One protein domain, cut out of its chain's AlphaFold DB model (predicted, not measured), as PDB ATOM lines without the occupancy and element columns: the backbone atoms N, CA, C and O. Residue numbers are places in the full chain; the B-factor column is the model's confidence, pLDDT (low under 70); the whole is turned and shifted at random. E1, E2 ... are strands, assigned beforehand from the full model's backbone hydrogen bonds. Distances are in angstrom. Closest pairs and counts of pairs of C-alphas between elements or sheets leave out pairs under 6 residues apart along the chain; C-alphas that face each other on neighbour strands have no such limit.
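AT A GLANCE: This is residues 22 to 80 of the 158 residues of an uncharacterized protein of Aspergillus sclerotialis (UniProt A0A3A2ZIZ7). Two separate strand hairpins make this domain: the longer, E3 with E4, runs as one long arm, and the shorter, E1 with E2, is set at an angle to it, its open end near Tyr 62 of E3. The long unnamed stretch of residues 40 to 53 loops from the end of E2 to the far end of the longer hairpin, where E3 begins. The printed part has 59 residues, no named helix and four strands in the order E1, E2, E3, E4, in two antiparallel sheets of two; the class is all strand. It is loose, with a radius of gyration of the C-alphas of 13.1 A, and flat, spanning 34 by 33 by 16 A.

IN THESE COORDINATES: Find C-alpha 54 at (21.330, -23.543, -32.068); from there E3, the longest strand, runs 29.7 A through residues 54 to 65 and bends by 63 degrees at residue 57. E4, residues 71 to 80, returns over 29.6 A to C-alpha 80 at (21.942, -24.195, -37.293). E1, residues 22 to 29, starts at C-alpha 22 (43.192, -37.754, -31.687) and is 21.4 A long. E2, residues 32 to 39, is 21.0 A long and bends by 57 degrees at residue 35.

HOW THE PARTS SIT: Look first at the hairpin of E3 and E4, antiparallel at 162 degrees: N 59 and O 76 are 2.9 A apart, within hydrogen-bond range. In the hairpin of E1 and E2, antiparallel at 140 degrees, N 26 and O 34 are 2.8 A apart, also within range. The closest C-alphas of E1 and E3, those of Tyr 22 and Tyr 62, are 7.1 A apart. E1 and E4 are only just apart, at 8.4 A; E2 is apart from E3 and E4.

THE WHOLE: The farthest C-alphas, those of Gly 52 and Gly 69, are 35.8 A apart. The link from E2 to E3 is long, with 14 residues; the other two are tight. The printed part has no cut. Its mean pLDDT is 81.2, and no printed residue is under 70.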
ATOM      1  N   TYR A  22      44.062 -36.591 -31.872       87.50
ATOM      2  CA  TYR A  22      43.192 -37.754 -31.687       87.50
ATOM      3  C   TYR A  22      43.014 -38.531 -33.001       87.50
ATOM      4  O   TYR A  22      43.073 -37.939 -34.086       87.50
ATOM      5  N   PRO A  23      42.828 -39.860 -32.929       87.62
ATOM      6  CA  PRO A  23      42.639 -40.682 -34.113       87.62
ATOM      7  C   PRO A  23      41.246 -40.464 -34.706       87.62
ATOM      8  O   PRO A  23      40.246 -40.452 -33.992       87.62
ATOM      9  N   GLY A  24      41.181 -40.339 -36.027       83.00
ATOM     10  CA  GLY A  24      39.935 -40.223 -36.771       83.00
ATOM     11  C   GLY A  24      40.058 -40.775 -38.186       83.00
ATOM     12  O   GLY A  24      41.077 -41.356 -38.572       83.00
ATOM     13  N   VAL A  25      38.995 -40.585 -38.962       81.56
ATOM     14  CA  VAL A  25      38.913 -41.015 -40.359       81.56
ATOM     15  C   VAL A  25      38.781 -39.788 -41.258       81.56
ATOM     16  O   VAL A  25      38.084 -38.826 -40.935       81.56
ATOM     17  N   TRP A  26      39.502 -39.800 -42.371       79.38
ATOM     18  CA  TRP A  26      39.439 -38.827 -43.452       79.38
ATOM     19  C   TRP A  26      38.889 -39.500 -44.707       79.38
ATOM     20  O   TRP A  26      39.267 -40.628 -45.024       79.38
ATOM     21  N   HIS A  27      38.038 -38.791 -45.447       80.62
ATOM     22  CA  HIS A  27      37.412 -39.297 -46.665       80.62
ATOM     23  C   HIS A  27      37.919 -38.521 -47.891       80.62
ATOM     24  O   HIS A  27      37.314 -37.521 -48.274       80.62
ATOM     25  N   PRO A  28      39.026 -38.944 -48.535       74.75
ATOM     26  CA  PRO A  28      39.573 -38.252 -49.708       74.75
ATOM     27  C   PRO A  28      38.715 -38.407 -50.973       74.75
ATOM     28  O   PRO A  28      38.978 -37.755 -51.980       74.75
ATOM     29  N   GLY A  29      37.719 -39.293 -50.955       74.00
ATOM     30  CA  GLY A  29      36.868 -39.574 -52.099       74.00
ATOM     31  C   GLY A  29      35.727 -40.518 -51.747       74.00
ATOM     32  O   GLY A  29      35.612 -41.005 -50.621       74.00
ATOM     33  N   HIS A  30      34.873 -40.787 -52.732       70.44
ATOM     34  CA  HIS A  30      33.751 -41.705 -52.566       70.44
ATOM     35  C   HIS A  30      34.250 -43.111 -52.194       70.44
ATOM     36  O   HIS A  30      35.091 -43.671 -52.896       70.44
ATOM     37  N   CYS A  31      33.711 -43.695 -51.116       71.75
ATOM     38  CA  CYS A  31      34.097 -45.016 -50.594       71.75
ATOM     39  C   CYS A  31      35.581 -45.176 -50.190       71.75
ATOM     40  O   CYS A  31      36.056 -46.308 -50.067       71.75
ATOM     41  N   MET A  32      36.317 -44.081 -49.986       72.12
ATOM     42  CA  MET A  32      37.683 -44.124 -49.469       72.12
ATOM     43  C   MET A  32      37.702 -43.572 -48.051       72.12
ATOM     44  O   MET A  32      37.320 -42.426 -47.831       72.12
ATOM     45  N   GLU A  33      38.179 -44.380 -47.114       77.12
ATOM     46  CA  GLU A  33      38.434 -43.991 -45.733       77.12
ATOM     47  C   GLU A  33      39.919 -44.180 -45.439       77.12
ATOM     48  O   GLU A  33      40.488 -45.238 -45.702       77.12
ATOM     49  N   LEU A  34      40.563 -43.142 -44.916       77.00
ATOM     50  CA  LEU A  34      41.948 -43.184 -44.473       77.00
ATOM     51  C   LEU A  34      42.021 -42.785 -43.009       77.00
ATOM     52  O   LEU A  34      41.379 -41.834 -42.574       77.00
ATOM     53  N   GLN A  35      42.843 -43.498 -42.255       82.75
ATOM     54  CA  GLN A  35      43.164 -43.121 -40.891       82.75
ATOM     55  C   GLN A  35      44.008 -41.852 -40.872       82.75
ATOM     56  O   GLN A  35      44.949 -41.704 -41.651       82.75
ATOM     57  N   THR A  36      43.670 -40.939 -39.969       87.00
ATOM     58  CA  THR A  36      44.395 -39.684 -39.787       87.00
ATOM     59  C   THR A  36      44.373 -39.248 -38.327       87.00
ATOM     60  O   THR A  36      43.536 -39.693 -37.542       87.00
ATOM     61  N   CYS A  37      45.290 -38.357 -37.969       88.38
ATOM     62  CA  CYS A  37      45.362 -37.754 -36.648       88.38
ATOM     63  C   CYS A  37      44.929 -36.291 -36.746       88.38
ATOM     64  O   CYS A  37      45.604 -35.484 -37.387       88.38
ATOM     65  N   TYR A  38      43.806 -35.956 -36.119       87.62
ATOM     66  CA  TYR A  38      43.275 -34.597 -36.095       87.62
ATOM     67  C   TYR A  38      43.764 -33.850 -34.862       87.62
ATOM     68  O   TYR A  38      43.900 -34.434 -33.786       87.62
ATOM     69  N   ALA A  39      44.029 -32.555 -35.020       87.75
ATOM     70  CA  ALA A  39      44.382 -31.697 -33.901       87.75
ATOM     71  C   ALA A  39      43.171 -31.490 -32.987       87.75
ATOM     72  O   ALA A  39      42.056 -31.314 -33.472       87.75
ATOM     73  N   LEU A  40      43.388 -31.529 -31.671       84.19
ATOM     74  CA  LEU A  40      42.319 -31.328 -30.682       84.19
ATOM     75  C   LEU A  40      41.727 -29.911 -30.723       84.19
ATOM     76  O   LEU A  40      40.620 -29.703 -30.239       84.19
ATOM     77  N   ASP A  41      42.466 -28.955 -31.283       81.62
ATOM     78  CA  ASP A  41      42.117 -27.542 -31.433       81.62
ATOM     79  C   ASP A  41      41.722 -27.176 -32.874       81.62
ATOM     80  O   ASP A  41      41.696 -25.999 -33.237       81.62
ATOM     81  N   ALA A  42      41.426 -28.169 -33.721       79.62
ATOM     82  CA  ALA A  42      41.016 -27.892 -35.088       79.62
ATOM     83  C   ALA A  42      39.717 -27.054 -35.106       79.62
ATOM     84  O   ALA A  42      38.777 -27.365 -34.375       79.62
ATOM     85  N   PRO A  43      39.606 -26.024 -35.968       70.81
ATOM     86  CA  PRO A  43      38.541 -25.014 -35.885       70.81
ATOM     87  C   PRO A  43      37.124 -25.552 -36.139       70.81
ATOM     88  O   PRO A  43      36.140 -24.910 -35.795       70.81
ATOM     89  N   TRP A  44      37.006 -26.732 -36.747       70.88
ATOM     90  CA  TRP A  44      35.735 -27.418 -36.988       70.88
ATOM     91  C   TRP A  44      35.288 -28.301 -35.812       70.88
ATOM     92  O   TRP A  44      34.172 -28.819 -35.833       70.88
ATOM     93  N   ILE A  45      36.132 -28.486 -34.790       74.31
ATOM     94  CA  ILE A  45      35.764 -29.150 -33.535       74.31
ATOM     95  C   ILE A  45      35.059 -28.112 -32.671       74.31
ATOM     96  O   ILE A  45      35.647 -27.435 -31.830       74.31
ATOM     97  N   THR A  46      33.769 -27.956 -32.924       70.31
ATOM     98  CA  THR A  46      32.898 -27.070 -32.162       70.31
ATOM     99  C   THR A  46      32.339 -27.830 -30.964       70.31
ATOM    100  O   THR A  46      31.597 -28.800 -31.110       70.31
ATOM    101  N   THR A  47      32.681 -27.404 -29.751       72.12
ATOM    102  CA  THR A  47      32.102 -27.964 -28.516       72.12
ATOM    103  C   THR A  47      30.763 -27.322 -28.158       72.12
ATOM    104  O   THR A  47      29.984 -27.894 -27.402       72.12
ATOM    105  N   GLU A  48      30.476 -26.153 -28.728       76.81
ATOM    106  CA  GLU A  48      29.249 -25.394 -28.528       76.81
ATOM    107  C   GLU A  48      28.896 -24.578 -29.776       76.81
ATOM    108  O   GLU A  48      29.740 -24.317 -30.634       76.81
ATOM    109  N   CYS A  49      27.630 -24.169 -29.870       78.69
ATOM    110  CA  CYS A  49      27.194 -23.235 -30.899       78.69
ATOM    111  C   CYS A  49      27.397 -21.798 -30.434       78.69
ATOM    112  O   CYS A  49      26.828 -21.378 -29.428       78.69
ATOM    113  N   SER A  50      28.170 -21.040 -31.203       75.06
ATOM    114  CA  SER A  50      28.383 -19.607 -31.018       75.06
ATOM    115  C   SER A  50      27.572 -18.797 -32.039       75.06
ATOM    116  O   SER A  50      26.861 -19.354 -32.879       75.06
ATOM    117  N   ASN A  51      27.641 -17.465 -31.941       83.06
ATOM    118  CA  ASN A  51      27.107 -16.538 -32.948       83.06
ATOM    119  C   ASN A  51      25.619 -16.743 -33.296       83.06
ATOM    120  O   ASN A  51      25.224 -16.718 -34.465       83.06
ATOM    121  N   GLY A  52      24.791 -16.989 -32.277       79.31
ATOM    122  CA  GLY A  52      23.352 -17.212 -32.449       79.31
ATOM    123  C   GLY A  52      22.986 -18.594 -32.999       79.31
ATOM    124  O   GLY A  52      21.815 -18.846 -33.272       79.31
ATOM    125  N   GLY A  53      23.950 -19.506 -33.139       84.06
ATOM    126  CA  GLY A  53      23.684 -20.891 -33.508       84.06
ATOM    127  C   GLY A  53      22.898 -21.647 -32.432       84.06
ATOM    128  O   GLY A  53      23.043 -21.412 -31.230       84.06
ATOM    129  N   ILE A  54      22.074 -22.586 -32.883       87.06
ATOM    130  CA  ILE A  54      21.330 -23.543 -32.068       87.06
ATOM    131  C   ILE A  54      21.909 -24.935 -32.350       87.06
ATOM    132  O   ILE A  54      22.054 -25.300 -33.522       87.06
ATOM    133  N   PRO A  55      22.243 -25.727 -31.316       84.94
ATOM    134  CA  PRO A  55      22.685 -27.098 -31.519       84.94
ATOM    135  C   PRO A  55      21.527 -27.926 -32.071       84.94
ATOM    136  O   PRO A  55      20.461 -27.997 -31.459       84.94
ATOM    137  N   TRP A  56      21.732 -28.561 -33.224       84.81
ATOM    138  CA  TRP A  56      20.742 -29.480 -33.800       84.81
ATOM    139  C   TRP A  56      21.206 -30.937 -33.771       84.81
ATOM    140  O   TRP A  56      20.372 -31.839 -33.779       84.81
ATOM    141  N   SER A  57      22.518 -31.175 -33.709       83.44
ATOM    142  CA  SER A  57      23.091 -32.506 -33.527       83.44
ATOM    143  C   SER A  57      24.423 -32.424 -32.790       83.44
ATOM    144  O   SER A  57      25.170 -31.456 -32.936       83.44
ATOM    145  N   THR A  58      24.731 -33.450 -32.006       84.81
ATOM    146  CA  THR A  58      26.025 -33.620 -31.348       84.81
ATOM    147  C   THR A  58      26.525 -35.022 -31.643       84.81
ATOM    148  O   THR A  58      25.793 -35.992 -31.457       84.81
ATOM    149  N   SER A  59      27.774 -35.116 -32.081       83.81
ATOM    150  CA  SER A  59      28.415 -36.379 -32.427       83.81
ATOM    151  C   SER A  59      29.717 -36.528 -31.660       83.81
ATOM    152  O   SER A  59      30.546 -35.617 -31.644       83.81
ATOM    153  N   THR A  60      29.925 -37.695 -31.056       86.31
ATOM    154  CA  THR A  60      31.227 -38.070 -30.501       86.31
ATOM    155  C   THR A  60      32.172 -38.396 -31.652       86.31
ATOM    156  O   THR A  60      31.941 -39.342 -32.401       86.31
ATOM    157  N   LEU A  61      33.223 -37.594 -31.801       84.38
ATOM    158  CA  LEU A  61      34.279 -37.797 -32.793       84.38
ATOM    159  C   LEU A  61      35.310 -38.814 -32.302       84.38
ATOM    160  O   LEU A  61      35.867 -39.564 -33.099       84.38
ATOM    161  N   TYR A  62      35.570 -38.822 -30.994       85.12
ATOM    162  CA  TYR A  62      36.480 -39.757 -30.351       85.12
ATOM    163  C   TYR A  62      36.151 -39.903 -28.867       85.12
ATOM    164  O   TYR A  62      35.852 -38.924 -28.189       85.12
ATOM    165  N   GLU A  63      36.262 -41.123 -28.355       87.06
ATOM    166  CA  GLU A  63      36.186 -41.427 -26.931       87.06
ATOM    167  C   GLU A  63      37.263 -42.461 -26.607       87.06
ATOM    168  O   GLU A  63      37.286 -43.556 -27.172       87.06
ATOM    169  N   GLY A  64      38.203 -42.096 -25.738       85.19
ATOM    170  CA  GLY A  64      39.312 -42.978 -25.399       85.19
ATOM    171  C   GLY A  64      40.450 -42.275 -24.676       85.19
ATOM    172  O   GLY A  64      40.309 -41.162 -24.176       85.19
ATOM    173  N   THR A  65      41.593 -42.950 -24.592       86.19
ATOM    174  CA  THR A  65      42.794 -42.412 -23.942       86.19
ATOM    175  C   THR A  65      43.779 -41.914 -24.992       86.19
ATOM    176  O   THR A  65      44.264 -42.695 -25.811       86.19
ATOM    177  N   LEU A  66      44.088 -40.617 -24.952       84.25
ATOM    178  CA  LEU A  66      45.053 -39.986 -25.850       84.25
ATOM    179  C   LEU A  66      46.499 -40.305 -25.445       84.25
ATOM    180  O   LEU A  66      46.789 -40.674 -24.301       84.25
ATOM    181  N   ALA A  67      47.433 -40.095 -26.376       78.62
ATOM    182  CA  ALA A  67      48.860 -40.147 -26.079       78.62
ATOM    183  C   ALA A  67      49.220 -39.118 -24.994       78.62
ATOM    184  O   ALA A  67      49.120 -37.908 -25.205       78.62
ATOM    185  N   GLY A  68      49.632 -39.614 -23.824       74.19
ATOM    186  CA  GLY A  68      49.784 -38.829 -22.591       74.19
ATOM    187  C   GLY A  68      48.930 -39.338 -21.423       74.19
ATOM    188  O   GLY A  68      49.119 -38.885 -20.300       74.19
ATOM    189  N   GLY A  69      48.034 -40.304 -21.660       77.56
ATOM    190  CA  GLY A  69      47.287 -41.004 -20.609       77.56
ATOM    191  C   GLY A  69      46.001 -40.309 -20.157       77.56
ATOM    192  O   GLY A  69      45.332 -40.806 -19.256       77.56
ATOM    193  N   ALA A  70      45.631 -39.187 -20.777       79.56
ATOM    194  CA  ALA A  70      44.366 -38.512 -20.507       79.56
ATOM    195  C   ALA A  70      43.208 -39.238 -21.209       79.56
ATOM    196  O   ALA A  70      43.232 -39.406 -22.431       79.56
ATOM    197  N   SER A  71      42.197 -39.656 -20.443       83.81
ATOM    198  CA  SER A  71      40.908 -40.074 -20.998       83.81
ATOM    199  C   SER A  71      40.127 -38.838 -21.442       83.81
ATOM    200  O   SER A  71      39.867 -37.946 -20.635       83.81
ATOM    201  N   THR A  72      39.763 -38.796 -22.720       83.75
ATOM    202  CA  THR A  72      39.161 -37.631 -23.368       83.75
ATOM    203  C   THR A  72      37.980 -38.068 -24.225       83.75
ATOM    204  O   THR A  72      38.058 -39.053 -24.962       83.75
ATOM    205  N   VAL A  73      36.900 -37.291 -24.154       85.75
ATOM    206  CA  VAL A  73      35.781 -37.353 -25.094       85.75
ATOM    207  C   VAL A  73      35.855 -36.103 -25.967       85.75
ATOM    208  O   VAL A  73      35.806 -34.987 -25.454       85.75
ATOM    209  N   VAL A  74      36.014 -36.287 -27.275       84.69
ATOM    210  CA  VAL A  74      35.998 -35.217 -28.276       84.69
ATOM    211  C   VAL A  74      34.646 -35.259 -28.974       84.69
ATOM    212  O   VAL A  74      34.297 -36.259 -29.603       84.69
ATOM    213  N   THR A  75      33.883 -34.176 -28.876       84.69
ATOM    214  CA  THR A  75      32.561 -34.039 -29.498       84.69
ATOM    215  C   THR A  75      32.552 -32.891 -30.495       84.69
ATOM    216  O   THR A  75      33.187 -31.869 -30.250       84.69
ATOM    217  N   ALA A  76      31.777 -33.033 -31.568       82.88
ATOM    218  CA  ALA A  76      31.412 -31.932 -32.449       82.88
ATOM    219  C   ALA A  76      29.917 -31.642 -32.351       82.88
ATOM    220  O   ALA A  76      29.081 -32.551 -32.390       82.88
ATOM    221  N   VAL A  77      29.586 -30.359 -32.266       82.88
ATOM    222  CA  VAL A  77      28.221 -29.852 -32.253       82.88
ATOM    223  C   VAL A  77      27.926 -29.227 -33.607       82.88
ATOM    224  O   VAL A  77      28.525 -28.231 -34.007       82.88
ATOM    225  N   SER A  78      26.967 -29.812 -34.317       83.12
ATOM    226  CA  SER A  78      26.433 -29.220 -35.535       83.12
ATOM    227  C   SER A  78      25.426 -28.133 -35.165       83.12
ATOM    228  O   SER A  78      24.466 -28.378 -34.425       83.12
ATOM    229  N   CYS A  79      25.649 -26.937 -35.699       83.50
ATOM    230  CA  CYS A  79      24.871 -25.743 -35.395       83.50
ATOM    231  C   CYS A  79      24.011 -25.332 -36.586       83.50
ATOM    232  O   CYS A  79      24.400 -25.498 -37.741       83.50
ATOM    233  N   SER A  80      22.831 -24.794 -36.303       84.50
ATOM    234  CA  SER A  80      21.942 -24.195 -37.293       84.50
ATOM    235  C   SER A  80      21.425 -22.855 -36.785       84.50
ATOM    236  O   SER A  80      21.422 -22.592 -35.584       84.50
TER     237      SER A  80